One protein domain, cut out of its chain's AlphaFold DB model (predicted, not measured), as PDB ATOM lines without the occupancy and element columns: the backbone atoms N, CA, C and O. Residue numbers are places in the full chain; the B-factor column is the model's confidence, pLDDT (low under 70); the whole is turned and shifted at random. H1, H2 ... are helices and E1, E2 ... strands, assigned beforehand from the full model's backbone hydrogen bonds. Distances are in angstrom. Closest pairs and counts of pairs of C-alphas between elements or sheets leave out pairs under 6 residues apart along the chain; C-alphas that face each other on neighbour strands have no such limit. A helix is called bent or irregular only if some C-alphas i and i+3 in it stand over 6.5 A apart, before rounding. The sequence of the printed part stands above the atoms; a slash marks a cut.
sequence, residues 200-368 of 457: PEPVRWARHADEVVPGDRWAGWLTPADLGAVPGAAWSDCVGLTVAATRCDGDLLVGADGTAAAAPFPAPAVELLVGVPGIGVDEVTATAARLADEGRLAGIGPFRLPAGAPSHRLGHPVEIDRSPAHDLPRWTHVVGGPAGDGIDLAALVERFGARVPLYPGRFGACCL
ATOM      1  N   PRO A 200     147.638 134.235 110.385       84.81
ATOM      2  CA  PRO A 200     148.373 135.115 109.475       84.81
ATOM      3  C   PRO A 200     148.268 136.587 109.891       84.81
ATOM      4  O   PRO A 200     149.176 137.375 109.648       84.81
ATOM      5  N   GLU A 201     147.159 136.957 110.530       91.00
ATOM      6  CA  GLU A 201     146.979 138.272 111.134       91.00
ATOM      7  C   GLU A 201     147.536 138.265 112.563       91.00
ATOM      8  O   GLU A 201     147.364 137.265 113.273       91.00
ATOM      9  N   PRO A 202     148.149 139.369 113.027       93.62
ATOM     10  CA  PRO A 202     148.573 139.499 114.412       93.62
ATOM     11  C   PRO A 202     147.376 139.373 115.359       93.62
ATOM     12  O   PRO A 202     146.479 140.213 115.355       93.62
ATOM     13  N   VAL A 203     147.373 138.323 116.179       96.25
ATOM     14  CA  VAL A 203     146.367 138.108 117.221       96.25
ATOM     15  C   VAL A 203     147.076 138.094 118.562       96.25
ATOM     16  O   VAL A 203     147.921 137.231 118.817       96.25
ATOM     17  N   ARG A 204     146.744 139.054 119.428       96.50
ATOM     18  CA  ARG A 204     147.241 139.069 120.803       96.50
ATOM     19  C   ARG A 204     146.674 137.877 121.567       96.50
ATOM     20  O   ARG A 204     145.492 137.570 121.455       96.50
ATOM     21  N   TRP A 205     147.521 137.242 122.365       96.62
ATOM     22  CA  TRP A 205     147.107 136.211 123.303       96.62
ATOM     23  C   TRP A 205     146.890 136.831 124.685       96.62
ATOM     24  O   TRP A 205     147.829 137.383 125.260       96.62
ATOM     25  N   ALA A 206     145.661 136.756 125.191       95.31
ATOM     26  CA  ALA A 206     145.253 137.297 126.481       95.31
ATOM     27  C   ALA A 206     144.890 136.172 127.463       95.31
ATOM     28  O   ALA A 206     144.101 135.276 127.173       95.31
ATOM     29  N   ARG A 207     145.461 136.246 128.656       91.62
ATOM     30  CA  ARG A 207     145.177 135.411 129.829       91.62
ATOM     31  C   ARG A 207     144.502 136.216 130.947       91.62
ATOM     32  O   ARG A 207     143.898 135.620 131.827       91.62
ATOM     33  N   HIS A 208     144.580 137.547 130.889       92.56
ATOM     34  CA  HIS A 208     143.897 138.476 131.788       92.56
ATOM     35  C   HIS A 208     143.243 139.626 131.024       92.56
ATOM     36  O   HIS A 208     143.616 139.945 129.890       92.56
ATOM     37  N   ALA A 209     142.279 140.274 131.673       94.06
ATOM     38  CA  ALA A 209     141.546 141.395 131.090       94.06
ATOM     39  C   ALA A 209     142.438 142.601 130.745       94.06
ATOM     40  O   ALA A 209     142.197 143.272 129.745       94.06
ATOM     41  N   ASP A 210     143.485 142.864 131.534       92.88
ATOM     42  CA  ASP A 210     144.404 143.999 131.356       92.88
ATOM     43  C   ASP A 210     145.331 143.866 130.133       92.88
ATOM     44  O   ASP A 210     145.982 144.827 129.720       92.88
ATOM     45  N   GLU A 211     145.376 142.688 129.514       93.56
ATOM     46  CA  GLU A 211     146.100 142.454 128.265       93.56
ATOM     47  C   GLU A 211     145.284 142.790 127.023       93.56
ATOM     48  O   GLU A 211     145.849 142.968 125.933       93.56
ATOM     49  N   VAL A 212     143.964 142.854 127.175       94.31
ATOM     50  CA  VAL A 212     143.037 143.124 126.087       94.31
ATOM     51  C   VAL A 212     143.049 144.622 125.799       94.31
ATOM     52  O   VAL A 212     142.725 145.444 126.654       94.31
ATOM     53  N   VAL A 213     143.424 144.984 124.573       92.50
ATOM     54  CA  VAL A 213     143.456 146.378 124.115       92.50
ATOM     55  C   VAL A 213     142.418 146.549 123.005       92.50
ATOM     56  O   VAL A 213     142.513 145.849 122.001       92.50
ATOM     57  N   PRO A 214     141.432 147.454 123.165       93.75
ATOM     58  CA  PRO A 214     140.465 147.752 122.111       93.75
ATOM     59  C   PRO A 214     141.149 148.161 120.801       93.75
ATOM     60  O   PRO A 214     142.084 148.964 120.820       93.75
ATOM     61  N   GLY A 215     140.667 147.635 119.675       92.50
ATOM     62  CA  GLY A 215     141.238 147.844 118.342       92.50
ATOM     63  C   GLY A 215     142.294 146.810 117.932       92.50
ATOM     64  O   GLY A 215     142.574 146.685 116.739       92.50
ATOM     65  N   ASP A 216     142.845 146.038 118.876       94.06
ATOM     66  CA  ASP A 216     143.742 144.918 118.583       94.06
ATOM     67  C   ASP A 216     142.945 143.607 118.525       94.06
ATOM     68  O   ASP A 216     142.228 143.258 119.464       94.06
ATOM     69  N   ARG A 217     143.136 142.810 117.465       95.81
ATOM     70  CA  ARG A 217     142.586 141.445 117.407       95.81
ATOM     71  C   ARG A 217     143.184 140.598 118.521       95.81
ATOM     72  O   ARG A 217     144.407 140.562 118.694       95.81
ATOM     73  N   TRP A 218     142.339 139.873 119.245       96.06
ATOM     74  CA  TRP A 218     142.782 139.082 120.390       96.06
ATOM     75  C   TRP A 218     142.056 137.744 120.502       96.06
ATOM     76  O   TRP A 218     140.906 137.586 120.091       96.06
ATOM     77  N   ALA A 219     142.755 136.775 121.078       96.06
ATOM     78  CA  ALA A 219     142.196 135.520 121.543       96.06
ATOM     79  C   ALA A 219     142.656 135.264 122.977       96.06
ATOM     80  O   ALA A 219     143.685 135.802 123.394       96.06
ATOM     81  N   GLY A 220     141.920 134.459 123.737       95.19
ATOM     82  CA  GLY A 220     142.305 134.225 125.119       95.19
ATOM     83  C   GLY A 220     141.682 133.031 125.814       95.19
ATOM     84  O   GLY A 220     140.685 132.462 125.368       95.19
ATOM     85  N   TRP A 221     142.285 132.713 126.955       94.44
ATOM     86  CA  TRP A 221     141.772 131.775 127.945       94.44
ATOM     87  C   TRP A 221     141.623 132.520 129.263       94.44
ATOM     88  O   TRP A 221     142.620 132.849 129.904       94.44
ATOM     89  N   LEU A 222     140.386 132.831 129.639       94.81
ATOM     90  CA  LEU A 222     140.091 133.730 130.752       94.81
ATOM     91  C   LEU A 222     139.365 133.009 131.889       94.81
ATOM     92  O   LEU A 222     138.711 131.980 131.699       94.81
ATOM     93  N   THR A 223     139.444 133.583 133.085       93.50
ATOM     94  CA  THR A 223     138.523 133.252 134.176       93.50
ATOM     95  C   THR A 223     137.241 134.086 134.055       93.50
ATOM     96  O   THR A 223     137.248 135.126 133.397       93.50
ATOM     97  N   PRO A 224     136.131 133.705 134.708       94.94
ATOM     98  CA  PRO A 224     134.949 134.562 134.804       94.94
ATOM     99  C   PRO A 224     135.222 135.935 135.440       94.94
ATOM    100  O   PRO A 224     134.607 136.918 135.033       94.94
ATOM    101  N   ALA A 225     136.174 136.044 136.372       92.94
ATOM    102  CA  ALA A 225     136.589 137.335 136.920       92.94
ATOM    103  C   ALA A 225     137.245 138.230 135.855       92.94
ATOM    104  O   ALA A 225     136.861 139.390 135.704       92.94
ATOM    105  N   ASP A 226     138.173 137.677 135.067       95.25
ATOM    106  CA  ASP A 226     138.773 138.387 133.933       95.25
ATOM    107  C   ASP A 226     137.717 138.732 132.875       95.25
ATOM    108  O   ASP A 226     137.702 139.838 132.344       95.25
ATOM    109  N   LEU A 227     136.787 137.812 132.607       95.12
ATOM    110  CA  LEU A 227     135.724 137.989 131.622       95.12
ATOM    111  C   LEU A 227     134.888 139.246 131.892       95.12
ATOM    112  O   LEU A 227     134.634 140.024 130.974       95.12
ATOM    113  N   GLY A 228     134.490 139.455 133.151       92.81
ATOM    114  CA  GLY A 228     133.713 140.624 133.569       92.81
ATOM    115  C   GLY A 228     134.489 141.946 133.532       92.81
ATOM    116  O   GLY A 228     133.871 143.008 133.543       92.81
ATOM    117  N   ALA A 229     135.823 141.893 133.471       95.12
ATOM    118  CA  ALA A 229     136.697 143.065 133.443       95.12
ATOM    119  C   ALA A 229     137.145 143.469 132.024       95.12
ATOM    120  O   ALA A 229     137.761 144.525 131.860       95.12
ATOM    121  N   VAL A 230     136.843 142.668 130.993       95.31
ATOM    122  CA  VAL A 230     137.185 142.998 129.600       95.31
ATOM    123  C   VAL A 230     136.425 144.259 129.149       95.31
ATOM    124  O   VAL A 230     135.194 144.297 129.246       95.31
ATOM    125  N   PRO A 231     137.110 145.282 128.598       93.38
ATOM    126  CA  PRO A 231     136.447 146.474 128.079       93.38
ATOM    127  C   PRO A 231     135.426 146.134 126.988       93.38
ATOM    128  O   PRO A 231     135.752 145.454 126.017       93.38
ATOM    129  N   GLY A 232     134.211 146.682 127.092       92.12
ATOM    130  CA  GLY A 232     133.111 146.389 126.163       92.12
ATOM    131  C   GLY A 232     133.473 146.570 124.680       92.12
ATOM    132  O   GLY A 232     133.109 145.747 123.844       92.12
ATOM    133  N   ALA A 233     134.250 147.612 124.372       93.44
ATOM    134  CA  ALA A 233     134.698 147.926 123.015       93.44
ATOM    135  C   ALA A 233     135.660 146.885 122.414       93.44
ATOM    136  O   ALA A 233     135.791 146.836 121.200       93.44
ATOM    137  N   ALA A 234     136.317 146.051 123.225       94.62
ATOM    138  CA  ALA A 234     137.252 145.045 122.727       94.62
ATOM    139  C   ALA A 234     136.560 143.760 122.239       94.62
ATOM    140  O   ALA A 234     137.189 142.933 121.580       94.62
ATOM    141  N   TRP A 235     135.273 143.554 122.545       93.88
ATOM    142  CA  TRP A 235     134.568 142.320 122.181       93.88
ATOM    143  C   TRP A 235     134.424 142.119 120.672       93.88
ATOM    144  O   TRP A 235     134.449 140.976 120.214       93.88
ATOM    145  N   SER A 236     134.337 143.201 119.893       92.81
ATOM    146  CA  SER A 236     134.315 143.129 118.426       92.81
ATOM    147  C   SER A 236     135.615 142.586 117.830       92.81
ATOM    148  O   SER A 236     135.594 142.038 116.730       92.81
ATOM    149  N   ASP A 237     136.720 142.690 118.569       94.56
ATOM    150  CA  ASP A 237     138.053 142.276 118.129       94.56
ATOM    151  C   ASP A 237     138.420 140.862 118.618       94.56
ATOM    152  O   ASP A 237     139.491 140.336 118.299       94.56
ATOM    153  N   CYS A 238     137.525 140.221 119.381       94.88
ATOM    154  CA  CYS A 238     137.718 138.880 119.916       94.88
ATOM    155  C   CYS A 238     137.534 137.814 118.823       94.88
ATOM    156  O   CYS A 238     136.419 137.563 118.350       94.88
ATOM    157  N   VAL A 239     138.619 137.132 118.452       94.19
ATOM    158  CA  VAL A 239     138.612 136.075 117.421       94.19
ATOM    159  C   VAL A 239     138.531 134.656 117.995       94.19
ATOM    160  O   VAL A 239     138.314 133.696 117.253       94.19
ATOM    161  N   GLY A 240     138.676 134.507 119.311       94.06
ATOM    162  CA  GLY A 240     138.650 133.214 119.985       94.06
ATOM    163  C   GLY A 240     138.690 133.349 121.502       94.06
ATOM    164  O   GLY A 240     139.512 134.092 122.027       94.06
ATOM    165  N   LEU A 241     137.810 132.651 122.216       95.00
ATOM    166  CA  LEU A 241     137.747 132.734 123.673       95.00
ATOM    167  C   LEU A 241     137.334 131.398 124.283       95.00
ATOM    168  O   LEU A 241     136.285 130.843 123.939       95.00
ATOM    169  N   THR A 242     138.126 130.968 125.257       95.19
ATOM    170  CA  THR A 242     137.778 129.908 126.199       95.19
ATOM    171  C   THR A 242     137.676 130.489 127.600       95.19
ATOM    172  O   THR A 242     138.491 131.320 127.998       95.19
ATOM    173  N   VAL A 243     136.677 130.050 128.363       95.56
ATOM    174  CA  VAL A 243     136.518 130.426 129.770       95.56
ATOM    175  C   VAL A 243     136.624 129.185 130.649       95.56
ATOM    176  O   VAL A 243     135.908 128.210 130.424       95.56
ATOM    177  N   ALA A 244     137.504 129.222 131.651       94.56
ATOM    178  CA  ALA A 244     137.618 128.171 132.660       94.56
ATOM    179  C   ALA A 244     136.572 128.385 133.762       94.56
ATOM    180  O   ALA A 244     136.683 129.321 134.557       94.56
ATOM    181  N   ALA A 245     135.552 127.530 133.811       94.62
ATOM    182  CA  ALA A 245     134.413 127.679 134.712       94.62
ATOM    183  C   ALA A 245     134.174 126.413 135.542       94.62
ATOM    184  O   ALA A 245     134.315 125.294 135.061       94.62
ATOM    185  N   THR A 246     133.776 126.592 136.797       91.19
ATOM    186  CA  THR A 246     133.362 125.527 137.723       91.19
ATOM    187  C   THR A 246     131.893 125.157 137.552       91.19
ATOM    188  O   THR A 246     131.509 124.011 137.762       91.19
ATOM    189  N   ARG A 247     131.067 126.126 137.143       90.38
ATOM    190  CA  ARG A 247     129.635 125.953 136.890       90.38
ATOM    191  C   ARG A 247     129.182 126.851 135.743       90.38
ATOM    192  O   ARG A 247     129.701 127.953 135.561       90.38
ATOM    193  N   CYS A 248     128.191 126.379 134.991       92.31
ATOM    194  CA  CYS A 248     127.533 127.139 133.936       92.31
ATOM    195  C   CYS A 248     126.011 126.975 134.044       92.31
ATOM    196  O   CYS A 248     125.506 125.853 133.979       92.31
ATOM    197  N   ASP A 249     125.295 128.089 134.177       87.94
ATOM    198  CA  ASP A 249     123.838 128.148 134.331       87.94
ATOM    199  C   ASP A 249     123.261 129.156 133.326       87.94
ATOM    200  O   ASP A 249     123.377 130.370 133.500       87.94
ATOM    201  N   GLY A 250     122.748 128.651 132.200       85.88
ATOM    202  CA  GLY A 250     122.448 129.480 131.030       85.88
ATOM    203  C   GLY A 250     123.694 130.229 130.539       85.88
ATOM    204  O   GLY A 250     124.704 129.608 130.189       85.88
ATOM    205  N   ASP A 251     123.621 131.560 130.550       88.56
ATOM    206  CA  ASP A 251     124.732 132.450 130.199       88.56
ATOM    207  C   ASP A 251     125.631 132.795 131.394       88.56
ATOM    208  O   ASP A 251     126.663 133.432 131.215       88.56
ATOM    209  N   LEU A 252     125.297 132.382 132.618       94.50
ATOM    210  CA  LEU A 252     126.125 132.658 133.788       94.50
ATOM    211  C   LEU A 252     127.271 131.643 133.894       94.50
ATOM    212  O   LEU A 252     127.041 130.432 133.951       94.50
ATOM    213  N   LEU A 253     128.506 132.136 133.963       95.19
ATOM    214  CA  LEU A 253     129.727 131.356 134.173       95.19
ATOM    215  C   LEU A 253     130.288 131.659 135.561       95.19
ATOM    216  O   LEU A 253     130.461 132.825 135.904       95.19
ATOM    217  N   VAL A 254     130.601 130.627 136.346       92.88
ATOM    218  CA  VAL A 254     131.181 130.765 137.693       92.88
ATOM    219  C   VAL A 254     132.621 130.269 137.684       92.88
ATOM    220  O   VAL A 254     132.903 129.196 137.156       92.88
ATOM    221  N   GLY A 255     133.544 131.062 138.225       90.69
ATOM    222  CA  GLY A 255     134.980 130.787 138.221       90.69
ATOM    223  C   GLY A 255     135.441 129.907 139.378       90.69
ATOM    224  O   GLY A 255     134.684 129.574 140.291       90.69
ATOM    225  N   ALA A 256     136.728 129.554 139.366       84.38
ATOM    226  CA  ALA A 256     137.363 128.838 140.477       84.38
ATOM    227  C   ALA A 256     137.430 129.676 141.768       84.38
ATOM    228  O   ALA A 256     137.473 129.139 142.876       84.38
ATOM    229  N   ASP A 257     137.415 131.001 141.627       81.94
ATOM    230  CA  ASP A 257     137.349 131.969 142.714       81.94
ATOM    231  C   ASP A 257     135.914 132.265 143.188       81.94
ATOM    232  O   ASP A 257     135.747 132.999 144.161       81.94
ATOM    233  N   GLY A 258     134.896 131.655 142.576       84.06
ATOM    234  CA  GLY A 258     133.481 131.894 142.867       84.06
ATOM    235  C   GLY A 258     132.913 133.164 142.236       84.06
ATOM    236  O   GLY A 258     131.708 133.391 142.341       84.06
ATOM    237  N   THR A 259     133.733 133.970 141.554       89.31
ATOM    238  CA  THR A 259     133.246 135.109 140.779       89.31
ATOM    239  C   THR A 259     132.363 134.609 139.644       89.31
ATOM    240  O   THR A 259     132.715 133.652 138.951       89.31
ATOM    241  N   ALA A 260     131.216 135.257 139.446       93.06
ATOM    242  CA  ALA A 260     130.310 134.948 138.352       93.06
ATOM    243  C   ALA A 260     130.317 136.070 137.309       93.06
ATOM    244  O   ALA A 260     130.348 137.249 137.662       93.06
ATOM    245  N   ALA A 261     130.247 135.702 136.033       95.25
ATOM    246  CA  ALA A 261     130.132 136.642 134.925       95.25
ATOM    247  C   ALA A 261     129.166 136.120 133.861       95.25
ATOM    248  O   ALA A 261     129.071 134.914 133.627       95.25
ATOM    249  N   ALA A 262     128.449 137.037 133.213       94.06
ATOM    250  CA  ALA A 262     127.635 136.704 132.054       94.06
ATOM    251  C   ALA A 262     128.535 136.398 130.848       94.06
ATOM    252  O   ALA A 262     129.527 137.087 130.600       94.06
ATOM    253  N   ALA A 263     128.176 135.370 130.088       89.50
ATOM    254  CA  ALA A 263     128.824 135.014 128.844       89.50
ATOM    255  C   ALA A 263     128.611 136.138 127.811       89.50
ATOM    256  O   ALA A 263     127.483 136.602 127.633       89.50
ATOM    257  N   PRO A 264     129.669 136.582 127.111       86.75
ATOM    258  CA  PRO A 264     129.534 137.543 126.023       86.75
ATOM    259  C   PRO A 264     128.801 136.912 124.833       86.75
ATOM    260  O   PRO A 264     128.707 135.689 124.721       86.75
ATOM    261  N   PHE A 265     128.333 137.748 123.902       75.50
ATOM    262  CA  PHE A 265     127.848 137.284 122.604       75.50
ATOM    263  C   PHE A 265     128.920 137.476 121.510       75.50
ATOM    264  O   PHE A 265     129.447 138.582 121.373       75.50
ATOM    265  N   PRO A 266     129.209 136.451 120.683       83.06
ATOM    266  CA  PRO A 266     128.691 135.088 120.791       83.06
ATOM    267  C   PRO A 266     129.336 134.335 121.963       83.06
ATOM    268  O   PRO A 266     130.451 134.652 122.383       83.06
ATOM    269  N   ALA A 267     128.619 133.325 122.462       88.06
ATOM    270  CA  ALA A 267     128.998 132.590 123.660       88.06
ATOM    271  C   ALA A 267     130.390 131.933 123.529       88.06
ATOM    272  O   ALA A 267     130.706 131.373 122.473       88.06
ATOM    273  N   PRO A 268     131.221 131.965 124.588       92.31
ATOM    274  CA  PRO A 268     132.558 131.399 124.552       92.31
ATOM    275  C   PRO A 268     132.521 129.873 124.642       92.31
ATOM    276  O   PRO A 268     131.541 129.274 125.113       92.31
ATOM    277  N   ALA A 269     133.634 129.260 124.243       94.06
ATOM    278  CA  ALA A 269     133.920 127.881 124.598       94.06
ATOM    279  C   ALA A 269     134.246 127.793 126.101       94.06
ATOM    280  O   ALA A 269     134.720 128.755 126.706       94.06
ATOM    281  N   VAL A 270     133.982 126.648 126.719       94.88
ATOM    282  CA  VAL A 270     134.087 126.449 128.166       94.88
ATOM    283  C   VAL A 270     134.995 125.264 128.470       94.88
ATOM    284  O   VAL A 270     134.744 124.144 128.019       94.88
ATOM    285  N   GLU A 271     136.032 125.508 129.268       95.12
ATOM    286  CA  GLU A 271     136.718 124.456 130.015       95.12
ATOM    287  C   GLU A 271     135.977 124.263 131.340       95.12
ATOM    288  O   GLU A 271     135.941 125.168 132.176       95.12
ATOM    289  N   LEU A 272     135.371 123.091 131.525       94.62
ATOM    290  CA  LEU A 272     134.666 122.752 132.754       94.62
ATOM    291  C   LEU A 272     135.650 122.200 133.791       94.62
ATOM    292  O   LEU A 272     136.273 121.161 133.576       94.62
ATOM    293  N   LEU A 273     135.769 122.883 134.927       92.06
ATOM    294  CA  LEU A 273     136.610 122.478 136.050       92.06
ATOM    295  C   LEU A 273     135.828 121.553 136.991       92.06
ATOM    296  O   LEU A 273     134.800 121.950 137.536       92.06
ATOM    297  N   VAL A 274     136.319 120.331 137.199       88.62
ATOM    298  CA  VAL A 274     135.623 119.264 137.939       88.62
ATOM    299  C   VAL A 274     136.305 118.930 139.264       88.62
ATOM    300  O   VAL A 274     137.520 119.044 139.384       88.62
ATOM    301  N   GLY A 275     135.533 118.501 140.264       82.38
ATOM    302  CA  GLY A 275     136.040 118.279 141.630       82.38
ATOM    303  C   GLY A 275     135.929 119.509 142.535       82.38
ATOM    304  O   GLY A 275     136.663 119.648 143.508       82.38
ATOM    305  N   VAL A 276     135.026 120.432 142.203       82.50
ATOM    306  CA  VAL A 276     134.727 121.614 143.018       82.50
ATOM    307  C   VAL A 276     133.916 121.176 144.245       82.50
ATOM    308  O   VAL A 276     132.879 120.532 144.061       82.50
ATOM    309  N   PRO A 277     134.310 121.550 145.477       77.94
ATOM    310  CA  PRO A 277     133.525 121.264 146.676       77.94
ATOM    311  C   PRO A 277     132.067 121.733 146.542       77.94
ATOM    312  O   PRO A 277     131.813 122.894 146.224       77.94
ATOM    313  N   GLY A 278     131.115 120.826 146.789       78.19
ATOM    314  CA  GLY A 278     129.674 121.075 146.664       78.19
ATOM    315  C   GLY A 278     129.044 120.759 145.301       78.19
ATOM    316  O   GLY A 278     127.822 120.811 145.205       78.19
ATOM    317  N   ILE A 279     129.821 120.402 144.268       83.31
ATOM    318  CA  ILE A 279     129.289 120.045 142.939       83.31
ATOM    319  C   ILE A 279     129.415 118.534 142.701       83.31
ATOM    320  O   ILE A 279     130.517 117.994 142.609       83.31
ATOM    321  N   GLY A 280     128.278 117.847 142.579       84.25
ATOM    322  CA  GLY A 280     128.226 116.397 142.365       84.25
ATOM    323  C   GLY A 280     128.533 115.956 140.926       84.25
ATOM    324  O   GLY A 280     128.430 116.734 139.976       84.25
ATOM    325  N   VAL A 281     128.851 114.666 140.751       85.44
ATOM    326  CA  VAL A 281     129.144 114.057 139.434       85.44
ATOM    327  C   VAL A 281     127.990 114.201 138.435       85.44
ATOM    328  O   VAL A 281     128.235 114.429 137.248       85.44
ATOM    329  N   ASP A 282     126.741 114.129 138.902       88.56
ATOM    330  CA  ASP A 282     125.552 114.263 138.054       88.56
ATOM    331  C   ASP A 282     125.407 115.685 137.502       88.56
ATOM    332  O   ASP A 282     125.147 115.861 136.311       88.56
ATOM    333  N   GLU A 283     125.649 116.704 138.333       90.38
ATOM    334  CA  GLU A 283     125.606 118.113 137.921       90.38
ATOM    335  C   GLU A 283     126.720 118.433 136.917       90.38
ATOM    336  O   GLU A 283     126.464 119.044 135.873       90.38
ATOM    337  N   VAL A 284     127.944 117.953 137.174       90.56
ATOM    338  CA  VAL A 284     129.073 118.062 136.234       90.56
ATOM    339  C   VAL A 284     128.735 117.389 134.905       90.56
ATOM    340  O   VAL A 284     128.919 117.982 133.841       90.56
ATOM    341  N   THR A 285     128.210 116.164 134.949       92.19
ATOM    342  CA  THR A 285     127.877 115.384 133.751       92.19
ATOM    343  C   THR A 285     126.768 116.047 132.939       92.19
ATOM    344  O   THR A 285     126.872 116.120 131.713       92.19
ATOM    345  N   ALA A 286     125.726 116.559 133.598       93.31
ATOM    346  CA  ALA A 286     124.637 117.285 132.950       93.31
ATOM    347  C   ALA A 286     125.134 118.587 132.304       93.31
ATOM    348  O   ALA A 286     124.801 118.875 131.153       93.31
ATOM    349  N   THR A 287     125.992 119.334 133.004       94.19
ATOM    350  CA  THR A 287     126.596 120.572 132.490       94.19
ATOM    351  C   THR A 287     127.483 120.298 131.278       94.19
ATOM    352  O   THR A 287     127.344 120.961 130.251       94.19
ATOM    353  N   ALA A 288     128.350 119.284 131.352       94.44
ATOM    354  CA  ALA A 288     129.200 118.876 130.238       94.44
ATOM    355  C   ALA A 288     128.375 118.406 129.029       94.44
ATOM    356  O   ALA A 288     128.678 118.787 127.901       94.44
ATOM    357  N   ALA A 289     127.303 117.634 129.245       94.44
ATOM    358  CA  ALA A 289     126.411 117.200 128.171       94.44
ATOM    359  C   ALA A 289     125.737 118.379 127.468       94.44
ATOM    360  O   ALA A 289     125.804 118.463 126.243       94.44
ATOM    361  N   ARG A 290     125.184 119.322 128.236       94.31
ATOM    362  CA  ARG A 290     124.576 120.538 127.693       94.31
ATOM    363  C   ARG A 290     125.582 121.361 126.882       94.31
ATOM    364  O   ARG A 290     125.314 121.689 125.731       94.31
ATOM    365  N   LEU A 291     126.764 121.638 127.439       93.50
ATOM    366  CA  LEU A 291     127.819 122.375 126.733       93.50
ATOM    367  C   LEU A 291     128.289 121.642 125.468       93.50
ATOM    368  O   LEU A 291     128.600 122.285 124.467       93.50
ATOM    369  N   ALA A 292     128.347 120.309 125.488       91.81
ATOM    370  CA  ALA A 292     128.707 119.513 124.320       91.81
ATOM    371  C   ALA A 292     127.649 119.616 123.209       91.81
ATOM    372  O   ALA A 292     128.008 119.775 122.042       91.81
ATOM    373  N   ASP A 293     126.364 119.583 123.566       90.50
ATOM    374  CA  ASP A 293     125.248 119.723 122.621       90.50
ATOM    375  C   ASP A 293     125.166 121.139 122.027       90.50
ATOM    376  O   ASP A 293     124.892 121.300 120.836       90.50
ATOM    377  N   GLU A 294     125.520 122.156 122.815       89.94
ATOM    378  CA  GLU A 294     125.694 123.544 122.365       89.94
ATOM    379  C   GLU A 294     126.972 123.756 121.525       89.94
ATOM    380  O   GLU A 294     127.165 124.825 120.949       89.94
ATOM    381  N   GLY A 295     127.869 122.764 121.450       88.50
ATOM    382  CA  GLY A 295     129.169 122.893 120.780       88.50
ATOM    383  C   GLY A 295     130.147 123.834 121.493       88.50
ATOM    384  O   GLY A 295     131.082 124.331 120.869       88.50
ATOM    385  N   ARG A 296     129.929 124.085 122.787       91.75
ATOM    386  CA  ARG A 296     130.714 124.992 123.636       91.75
ATOM    387  C   ARG A 296     131.661 124.270 124.586       91.75
ATOM    388  O   ARG A 296     132.541 124.919 125.135       91.75
ATOM    389  N   LEU A 297     131.509 122.963 124.805       93.56
ATOM    390  CA  LEU A 297     132.442 122.213 125.647       93.56
ATOM    391  C   LEU A 297     133.807 122.112 124.955       93.56
ATOM    392  O   LEU A 297     133.951 121.421 123.948       93.56
ATOM    393  N   ALA A 298     134.791 122.800 125.523       92.81
ATOM    394  CA  ALA A 298     136.149 122.912 125.009       92.81
ATOM    395  C   ALA A 298     137.128 122.002 125.756       92.81
ATOM    396  O   ALA A 298     138.067 121.482 125.169       92.81
ATOM    397  N   GLY A 299     136.905 121.777 127.048       92.75
ATOM    398  CA  GLY A 299     137.782 120.957 127.873       92.75
ATOM    399  C   GLY A 299     137.110 120.534 129.167       92.75
ATOM    400  O   GLY A 299     136.096 121.105 129.570       92.75
ATOM    401  N   ILE A 300     137.684 119.523 129.807       92.06
ATOM    402  CA  ILE A 300     137.334 119.103 131.161       92.06
ATOM    403  C   ILE A 300     138.653 119.007 131.919       92.06
ATOM    404  O   ILE A 300     139.537 118.259 131.506       92.06
ATOM    405  N   GLY A 301     138.799 119.790 132.981       89.06
ATOM    406  CA  GLY A 301     140.041 119.891 133.743       89.06
ATOM    407  C   GLY A 301     139.797 119.728 135.239       89.06
ATOM    408  O   GLY A 301     138.679 119.956 135.702       89.06
ATOM    409  N   PRO A 302     140.810 119.348 136.027       86.06
ATOM    410  CA  PRO A 302     140.658 119.293 137.471       86.06
ATOM    411  C   PRO A 302     140.463 120.705 138.035       86.06
ATOM    412  O   PRO A 302     141.138 121.659 137.634       86.06
ATOM    413  N   PHE A 303     139.561 120.837 138.999       84.62
ATOM    414  CA  PHE A 303     139.469 122.018 139.837       84.62
ATOM    415  C   PHE A 303     140.722 122.106 140.704       84.62
ATOM    416  O   PHE A 303     141.117 121.147 141.365       84.62
ATOM    417  N   ARG A 304     141.351 123.278 140.695       77.94
ATOM    418  CA  ARG A 304     142.542 123.556 141.487       77.94
ATOM    419  C   ARG A 304     142.309 124.847 142.258       77.94
ATOM    420  O   ARG A 304     142.027 125.886 141.660       77.94
ATOM    421  N   LEU A 305     142.386 124.782 143.585       74.94
ATOM    422  CA  LEU A 305     142.116 125.937 144.434       74.94
ATOM    423  C   LEU A 305     143.345 126.869 144.458       74.94
ATOM    424  O   LEU A 305     144.436 126.411 144.808       74.94
ATOM    425  N   PRO A 306     143.206 128.167 144.127       68.25
ATOM    426  CA  PRO A 306     144.324 129.105 144.193       68.25
ATOM    427  C   PRO A 306     144.918 129.210 145.606       68.25
ATOM    428  O   PRO A 306     144.193 129.152 146.601       68.25
ATOM    429  N   ALA A 307     146.237 129.390 145.703       64.56
ATOM    430  CA  ALA A 307     146.914 129.617 146.980       64.56
ATOM    431  C   ALA A 307     146.352 130.863 147.692       64.56
ATOM    432  O   ALA A 307     146.214 131.923 147.085       64.56
ATOM    433  N   GLY A 308     146.027 130.734 148.982       63.38
ATOM    434  CA  GLY A 308     145.438 131.822 149.775       63.38
ATOM    435  C   GLY A 308     143.928 132.014 149.591       63.38
ATOM    436  O   GLY A 308     143.375 132.979 150.117       63.38
ATOM    437  N   ALA A 309     143.248 131.111 148.877       66.69
ATOM    438  CA  ALA A 309     141.793 131.113 148.784       66.69
ATOM    439  C   ALA A 309     141.115 130.930 150.164       66.69
ATOM    440  O   ALA A 309     141.690 130.306 151.062       66.69
ATOM    441  N   PRO A 310     139.885 131.450 150.340       66.06
ATOM    442  CA  PRO A 310     139.130 131.284 151.579       66.06
ATOM    443  C   PRO A 310     138.882 129.806 151.909       66.06
ATOM    444  O   PRO A 310     138.713 128.973 151.019       66.06
ATOM    445  N   SER A 311     138.782 129.494 153.204       61.34
ATOM    446  CA  SER A 311     138.504 128.147 153.735       61.34
ATOM    447  C   SER A 311     137.061 127.661 153.511       61.34
ATOM    448  O   SER A 311     136.636 126.677 154.114       61.34
ATOM    449  N   HIS A 312     136.285 128.369 152.690       60.97
ATOM    450  CA  HIS A 312     134.910 128.042 152.335       60.97
ATOM    451  C   HIS A 312     134.670 128.288 150.838       60.97
ATOM    452  O   HIS A 312     135.141 129.279 150.275       60.97
ATOM    453  N   ARG A 313     133.912 127.399 150.190       69.31
ATOM    454  CA  ARG A 313     133.526 127.472 148.773       69.31
ATOM    455  C   ARG A 313     132.085 127.030 148.587       69.31
ATOM    456  O   ARG A 313     131.717 125.960 149.044       69.31
ATOM    457  N   LEU A 314     131.277 127.868 147.929       66.06
ATOM    458  CA  LEU A 314     129.850 127.606 147.679       66.06
ATOM    459  C   LEU A 314     129.073 127.182 148.946       66.06
ATOM    460  O   LEU A 314     128.170 126.363 148.884       66.06
ATOM    461  N   GLY A 315     129.444 127.723 150.112       65.69
ATOM    462  CA  GLY A 315     128.838 127.356 151.399       65.69
ATOM    463  C   GLY A 315     129.400 126.086 152.053       65.69
ATOM    464  O   GLY A 315     128.983 125.750 153.158       65.69
ATOM    465  N   HIS A 316     130.372 125.414 151.434       67.62
ATOM    466  CA  HIS A 316     131.027 124.221 151.967       67.62
ATOM    467  C   HIS A 316     132.421 124.542 152.525       67.62
ATOM    468  O   HIS A 316     133.176 125.282 151.886       67.62
ATOM    469  N   PRO A 317     132.793 124.008 153.703       66.19
ATOM    470  CA  PRO A 317     134.157 124.115 154.201       66.19
ATOM    471  C   PRO A 317     135.112 123.364 153.271       66.19
ATOM    472  O   PRO A 317     134.761 122.326 152.711       66.19
ATOM    473  N   VAL A 318     136.314 123.909 153.114       69.88
ATOM    474  CA  VAL A 318     137.381 123.313 152.310       69.88
ATOM    475  C   VAL A 318     138.552 123.007 153.230       69.88
ATOM    476  O   VAL A 318     139.158 123.925 153.789       69.88
ATOM    477  N   GLU A 319     138.868 121.725 153.392       68.44
ATOM    478  CA  GLU A 319     140.072 121.309 154.107       68.44
ATOM    479  C   GLU A 319     141.277 121.369 153.180       68.44
ATOM    480  O   GLU A 319     141.254 120.829 152.078       68.44
ATOM    481  N   ILE A 320     142.323 122.050 153.639       70.69
ATOM    482  CA  ILE A 320     143.524 122.341 152.864       70.69
ATOM    483  C   ILE A 320     144.677 121.488 153.396       70.69
ATOM    484  O   ILE A 320     145.026 121.630 154.571       70.69
ATOM    485  N   ASP A 321     145.320 120.694 152.535       67.50
ATOM    486  CA  ASP A 321     146.608 120.087 152.885       67.50
ATOM    487  C   ASP A 321     147.695 121.169 152.924       67.50
ATOM    488  O   ASP A 321     147.937 121.881 151.946       67.50
ATOM    489  N   ARG A 322     148.355 121.295 154.074       68.88
ATOM    490  CA  ARG A 322     149.489 122.201 154.289       68.88
ATOM    491  C   ARG A 322     150.745 121.389 154.564       68.88
ATOM    492  O   ARG A 322     151.353 121.521 155.625       68.88
ATOM    493  N   SER A 323     151.137 120.549 153.614       72.50
ATOM    494  CA  SER A 323     152.426 119.867 153.675       72.50
ATOM    495  C   SER A 323     153.571 120.892 153.621       72.50
ATOM    496  O   SER A 323     153.673 121.639 152.646       72.50
ATOM    497  N   PRO A 324     154.478 120.940 154.615       72.62
ATOM    498  CA  PRO A 324     155.636 121.837 154.585       72.62
ATOM    499  C   PRO A 324     156.629 121.498 153.462       72.62
ATOM    500  O   PRO A 324     157.484 122.319 153.144       72.62
ATOM    501  N   ALA A 325     156.516 120.314 152.850       77.31
ATOM    502  CA  ALA A 325     157.289 119.937 151.668       77.31
ATOM    503  C   ALA A 325     156.771 120.593 150.372       77.31
ATOM    504  O   ALA A 325     157.480 120.566 149.364       77.31
ATOM    505  N   HIS A 326     155.560 121.166 150.389       83.12
ATOM    506  CA  HIS A 326     154.954 121.906 149.278       83.12
ATOM    507  C   HIS A 326     155.286 123.401 149.401       83.12
ATOM    508  O   HIS A 326     154.442 124.239 149.721       83.12
ATOM    509  N   ASP A 327     156.566 123.727 149.226       85.50
ATOM    510  CA  ASP A 327     157.109 125.077 149.392       85.50
ATOM    511  C   ASP A 327     157.033 125.942 148.120       85.50
ATOM    512  O   ASP A 327     157.251 127.161 148.198       85.50
ATOM    513  N   LEU A 328     156.675 125.340 146.977       84.88
ATOM    514  CA  LEU A 328     156.321 126.023 145.740       84.88
ATOM    515  C   LEU A 328     154.796 126.112 145.576       84.88
ATOM    516  O   LEU A 328     154.086 125.110 145.669       84.88
ATOM    517  N   PRO A 329     154.270 127.308 145.275       68.75
ATOM    518  CA  PRO A 329     152.859 127.488 145.003       68.75
ATOM    519  C   PRO A 329     152.532 126.889 143.639       68.75
ATOM    520  O   PRO A 329     152.950 127.405 142.603       68.75
ATOM    521  N   ARG A 330     151.754 125.811 143.651       67.31
ATOM    522  CA  ARG A 330     151.049 125.326 142.468       67.31
ATOM    523  C   ARG A 330     149.561 125.525 142.697       67.31
ATOM    524  O   ARG A 330     148.959 126.414 142.105       67.31
ATOM    525  N   TRP A 331     149.006 124.793 143.658       67.75
ATOM    526  CA  TRP A 331     147.603 124.854 144.050       67.75
ATOM    527  C   TRP A 331     147.482 124.514 145.529       67.75
ATOM    528  O   TRP A 331     148.437 124.094 146.178       67.75
ATOM    529  N   THR A 332     146.292 124.712 146.072       65.31
ATOM    530  CA  THR A 332     145.955 124.247 147.408       65.31
ATOM    531  C   THR A 332     145.214 122.920 147.274       65.31
ATOM    532  O   THR A 332     144.120 122.896 146.707       65.31
ATOM    533  N   HIS A 333     145.806 121.827 147.760       61.31
ATOM    534  CA  HIS A 333     145.147 120.517 147.768       61.31
ATOM    535  C   HIS A 333     143.943 120.541 148.695       61.31
ATOM    536  O   HIS A 333     144.059 120.937 149.856       61.31
ATOM    537  N   VAL A 334     142.799 120.109 148.171       60.19
ATOM    538  CA  VAL A 334     141.560 119.973 148.930       60.19
ATOM    539  C   VAL A 334     141.416 118.515 149.355       60.19
ATOM    540  O   VAL A 334     141.324 117.646 148.495       60.19
ATOM    541  N   VAL A 335     141.418 118.249 150.662       53.81
ATOM    542  CA  VAL A 335     141.399 116.879 151.228       53.81
ATOM    543  C   VAL A 335     140.005 116.472 151.720       53.81
ATOM    544  O   VAL A 335     139.757 115.300 151.976       53.81
ATOM    545  N   GLY A 336     139.065 117.418 151.820       51.34
ATOM    546  CA  GLY A 336     137.742 117.157 152.384       51.34
ATOM    547  C   GLY A 336     136.660 118.131 151.920       51.34
ATOM    548  O   GLY A 336     136.916 119.315 151.689       51.34
ATOM    549  N   GLY A 337     135.440 117.597 151.796       51.47
ATOM    550  CA  GLY A 337     134.201 118.286 151.421       51.47
ATOM    551  C   GLY A 337     133.201 117.318 150.756       51.47
ATOM    552  O   GLY A 337     133.623 116.302 150.212       51.47
ATOM    553  N   PRO A 338     131.880 117.595 150.752       46.38
ATOM    554  CA  PRO A 338     130.860 116.717 150.150       46.38
ATOM    555  C   PRO A 338     130.900 116.626 148.608       46.38
ATOM    556  O   PRO A 338     129.945 116.162 147.993       46.38
ATOM    557  N   ALA A 339     131.995 117.035 147.966       49.69
ATOM    558  CA  ALA A 339     132.260 116.719 146.569       49.69
ATOM    559  C   ALA A 339     133.749 116.421 146.384       49.69
ATOM    560  O   ALA A 339     134.589 117.234 146.765       49.69
ATOM    561  N   GLY A 340     134.057 115.266 145.792       49.59
ATOM    562  CA  GLY A 340     135.426 114.882 145.441       49.59
ATOM    563  C   GLY A 340     135.636 113.374 145.329       49.59
ATOM    564  O   GLY A 340     136.297 112.927 144.396       49.59
ATOM    565  N   ASP A 341     135.003 112.582 146.195       53.19
ATOM    566  CA  ASP A 341     135.128 111.123 146.144       53.19
ATOM    567  C   ASP A 341     134.270 110.559 145.000       53.19
ATOM    568  O   ASP A 341     133.047 110.463 145.099       53.19
ATOM    569  N   GLY A 342     134.911 110.213 143.878       63.22
ATOM    570  CA  GLY A 342     134.297 109.424 142.800       63.22
ATOM    571  C   GLY A 342     134.172 110.090 141.426       63.22
ATOM    572  O   GLY A 342     133.633 109.460 140.516       63.22
ATOM    573  N   ILE A 343     134.663 111.319 141.223       75.38
ATOM    574  CA  ILE A 343     134.729 111.895 139.868       75.38
ATOM    575  C   ILE A 343     135.957 111.341 139.142       75.38
ATOM    576  O   ILE A 343     137.080 111.799 139.343       75.38
ATOM    577  N   ASP A 344     135.726 110.377 138.256       85.12
ATOM    578  CA  ASP A 344     136.738 109.902 137.315       85.12
ATOM    579  C   ASP A 344     136.841 110.875 136.127       85.12
ATOM    580  O   ASP A 344     136.062 110.832 135.166       85.12
ATOM    581  N   LEU A 345     137.806 111.797 136.211       85.81
ATOM    582  CA  LEU A 345     138.096 112.760 135.148       85.81
ATOM    583  C   LEU A 345     138.436 112.060 133.823       85.81
ATOM    584  O   LEU A 345     138.009 112.531 132.768       85.81
ATOM    585  N   ALA A 346     139.161 110.939 133.858       85.00
ATOM    586  CA  ALA A 346     139.532 110.213 132.648       85.00
ATOM    587  C   ALA A 346     138.290 109.627 131.962       85.00
ATOM    588  O   ALA A 346     138.136 109.785 130.749       85.00
ATOM    589  N   ALA A 347     137.358 109.059 132.733       87.31
ATOM    590  CA  ALA A 347     136.086 108.569 132.205       87.31
ATOM    591  C   ALA A 347     135.225 109.694 131.601       87.31
ATOM    592  O   ALA A 347     134.603 109.505 130.551       87.31
ATOM    593  N   LEU A 348     135.197 110.884 132.217       88.75
ATOM    594  CA  LEU A 348     134.501 112.051 131.656       88.75
ATOM    595  C   LEU A 348     135.142 112.519 130.342       88.75
ATOM    596  O   LEU A 348     134.431 112.734 129.355       88.75
ATOM    597  N   VAL A 349     136.469 112.649 130.309       88.75
ATOM    598  CA  VAL A 349     137.219 113.044 129.109       88.75
ATOM    599  C   VAL A 349     137.022 112.029 127.984       88.75
ATOM    600  O   VAL A 349     136.765 112.438 126.854       88.75
ATOM    601  N   GLU A 350     137.056 110.725 128.265       86.00
ATOM    602  CA  GLU A 350     136.788 109.686 127.264       86.00
ATOM    603  C   GLU A 350     135.354 109.789 126.723       86.00
ATOM    604  O   GLU A 350     135.137 109.854 125.506       86.00
ATOM    605  N   ARG A 351     134.367 109.866 127.624       87.25
ATOM    606  CA  ARG A 351     132.944 109.940 127.273       87.25
ATOM    607  C   ARG A 351     132.633 111.138 126.381       87.25
ATOM    608  O   ARG A 351     131.920 110.996 125.384       87.25
ATOM    609  N   PHE A 352     133.118 112.323 126.744       88.69
ATOM    610  CA  PHE A 352     132.829 113.548 126.000       88.69
ATOM    611  C   PHE A 352     133.766 113.755 124.811       88.69
ATOM    612  O   PHE A 352     133.302 114.224 123.775       88.69
ATOM    613  N   GLY A 353     135.021 113.311 124.890       84.25
ATOM    614  CA  GLY A 353     135.995 113.352 123.794       84.25
ATOM    615  C   GLY A 353     135.576 112.547 122.559       84.25
ATOM    616  O   GLY A 353     135.994 112.852 121.440       84.25
ATOM    617  N   ALA A 354     134.703 111.549 122.731       78.19
ATOM    618  CA  ALA A 354     134.065 110.835 121.625       78.19
ATOM    619  C   ALA A 354     132.993 111.673 120.898       78.19
ATOM    620  O   ALA A 354     132.809 111.504 119.694       78.19
ATOM    621  N   ARG A 355     132.300 112.575 121.610       81.06
ATOM    622  CA  ARG A 355     131.190 113.403 121.093       81.06
ATOM    623  C   ARG A 355     131.659 114.754 120.560       81.06
ATOM    624  O   ARG A 355     131.156 115.229 119.543       81.06
ATOM    625  N   VAL A 356     132.597 115.381 121.262       85.00
ATOM    626  CA  VAL A 356     133.146 116.699 120.946       85.00
ATOM    627  C   VAL A 356     134.677 116.656 120.986       85.00
ATOM    628  O   VAL A 356     135.249 115.935 121.798       85.00
ATOM    629  N   PRO A 357     135.364 117.408 120.114       83.56
ATOM    630  CA  PRO A 357     136.801 117.580 120.171       83.56
ATOM    631  C   PRO A 357     137.130 118.457 121.373       83.56
ATOM    632  O   PRO A 357     137.116 119.684 121.302       83.56
ATOM    633  N   LEU A 358     137.395 117.801 122.496       88.88
ATOM    634  CA  LEU A 358     138.038 118.454 123.623       88.88
ATOM    635  C   LEU A 358     139.444 118.869 123.200       88.88
ATOM    636  O   LEU A 358     140.108 118.139 122.454       88.88
ATOM    637  N   TYR A 359     139.899 120.013 123.688       87.69
ATOM    638  CA  TYR A 359     141.218 120.523 123.385       87.69
ATOM    639  C   TYR A 359     142.299 119.497 123.746       87.69
ATOM    640  O   TYR A 359     142.236 118.879 124.808       87.69
ATOM    641  N   PRO A 360     143.306 119.305 122.880       79.12
ATOM    642  CA  PRO A 360     144.424 118.399 123.145       79.12
ATOM    643  C   PRO A 360     145.409 118.912 124.207       79.12
ATOM    644  O   PRO A 360     146.420 118.262 124.463       79.12
ATOM    645  N   GLY A 361     145.116 120.079 124.778       80.19
ATOM    646  CA  GLY A 361     145.820 120.748 125.860       80.19
ATOM    647  C   GLY A 361     145.391 122.218 125.941       80.19
ATOM    648  O   GLY A 361     144.707 122.726 125.043       80.19
ATOM    649  N   ARG A 362     145.821 122.924 126.986       83.25
ATOM    650  CA  ARG A 362     145.681 124.380 127.169       83.25
ATOM    651  C   ARG A 362     146.570 125.231 126.243       83.25
ATOM    652  O   ARG A 362     147.205 126.183 126.686       83.25
ATOM    653  N   PHE A 363     146.614 124.892 124.957       91.19
ATOM    654  CA  PHE A 363     147.293 125.692 123.936       91.19
ATOM    655  C   PHE A 363     146.433 126.875 123.494       91.19
ATOM    656  O   PHE A 363     145.232 126.727 123.270       91.19
ATOM    657  N   GLY A 364     147.038 128.035 123.278       90.62
ATOM    658  CA  GLY A 364     146.337 129.253 122.901       90.62
ATOM    659  C   GLY A 364     145.643 129.164 121.548       90.62
ATOM    660  O   GLY A 364     144.536 129.681 121.383       90.62
ATOM    661  N   ALA A 365     146.218 128.431 120.590       91.50
ATOM    662  CA  ALA A 365     145.563 128.198 119.302       91.50
ATOM    663  C   ALA A 365     144.248 127.404 119.411       91.50
ATOM    664  O   ALA A 365     143.405 127.536 118.525       91.50
ATOM    665  N   CYS A 366     144.024 126.639 120.490       89.94
ATOM    666  CA  CYS A 366     142.756 125.936 120.724       89.94
ATOM    667  C   CYS A 366     141.568 126.897 120.876       89.94
ATOM    668  O   CYS A 366     140.437 126.543 120.546       89.94
ATOM    669  N   CYS A 367     141.807 128.115 121.368       88.62
ATOM    670  CA  CYS A 367     140.747 129.088 121.632       88.62
ATOM    671  C   CYS A 367     140.198 129.733 120.358       88.62
ATOM    672  O   CYS A 367     139.129 130.346 120.399       88.62
ATOM    673  N   LEU A 368     140.914 129.623 119.233       88.44
ATOM    674  CA  LEU A 368     140.430 130.118 117.951       88.44
ATOM    675  C   LEU A 368     139.128 129.407 117.581       88.44
ATOM    676  O   LEU A 368     139.008 128.187 117.695       88.44
TER     677      LEU A 368
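AT A GLANCE: This is residues 200 to 368 of the 457 residues of an uncharacterized protein of Actinokineospora auranticolor (UniProt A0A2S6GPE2). A curled sheet of five parallel strands is covered on one face by a row of H1, a small sheet E4 E5 E6 and H3, with H4 beside H3 over E8 and little H5 over the opposite face. Beyond the ends of E7 and E8 a long stretch, residues 303 to 333, loops out to short E9. The 169 printed residues run E1 E2 H1 H2 E3 E4 E5 E6 E7 H3 E8 E9 H4 H5, mixed, with under half in named elements. The whole is compact, with a radius of gyration of the C-alphas of 16.4 A and spans of 46 by 36 by 27 A.

HOW THE PARTS SIT: Start at the strongly twisted parallel sheet, in order E1, residues 204 to 206, E2, 218 to 222, E3, 238 to 245, E7, 269 to 274, and E8, 297 to 302. Within hydrogen-bond range are N 206 and O 219 at 2.8 A, N 220 and O 240 at 3.0 A, N 243 and O 269 at 2.9 A, and N 272 and O 299 at 2.9 A. H3, residues 281 to 293, is over E7 and E8 at a height over the sheet of 9.7 A; E7, H3, E8 is a strand-helix-strand unit, parallel neighbours with a helix between, its crossover right-handed. H4, residues 345 to 353, touches H3 at a shallow tilt of 23 degrees, the same way, closest at the C-alphas of Ala 292 and Phe 352, 7.4 A. H1, residues 224 to 229, stands up from the sheet over E2, and H5, residues 364 to 367, is on the opposite face. H2, residues 232 to 237, only grazes the sheet and is only just irregular, with C-alphas 233 and 236 6.6 A apart; E2, H1 H2, E3 is another right-handed unit. E4, 247 to 249, E5, 252 to 254, and E6, 260 to 262, form a meander, each the antiparallel neighbour of the one before; find N 249 and O 252 at 2.9 A, and N 253 and O 261 at 2.9 A. The closest C-alphas of H1 and E6 are Pro 224 and Ala 261, 5.2 A; those of E4 and H3 are Cys 248 and Thr 287, 6.8 A. Every O i to N i+4 pair is within hydrogen-bond range in H3 and H4, 1 of 2 in H1, and 0 of 2 in H2, where 2 of 3 O i to N i+3 pairs are; H5 is too short for one. E9, residues 334 to 336, pairs with no named strand, but residues 319 to 320 pair antiparallel with it.

IN THESE COORDINATES: Find C-alpha 204 at (147.241, 139.069, 120.803), where E1 begins. E3 is 18.8 A long, E7 16.0 A and E8 14.7 A. H3 starts at C-alpha 281, (129.144, 114.057, 139.434), and is 18.2 A long. H5 ends at C-alpha 367, (140.747, 129.088, 121.632).

THE WHOLE: The C-alphas farthest apart, Pro 200 and Pro 317, are 48.2 A apart; the printed part has no cut. The links E1 to E2 and E8 to E9 are long. Residues 306 to 319, 321 to 322 and 329 to 342 have pLDDT under 70.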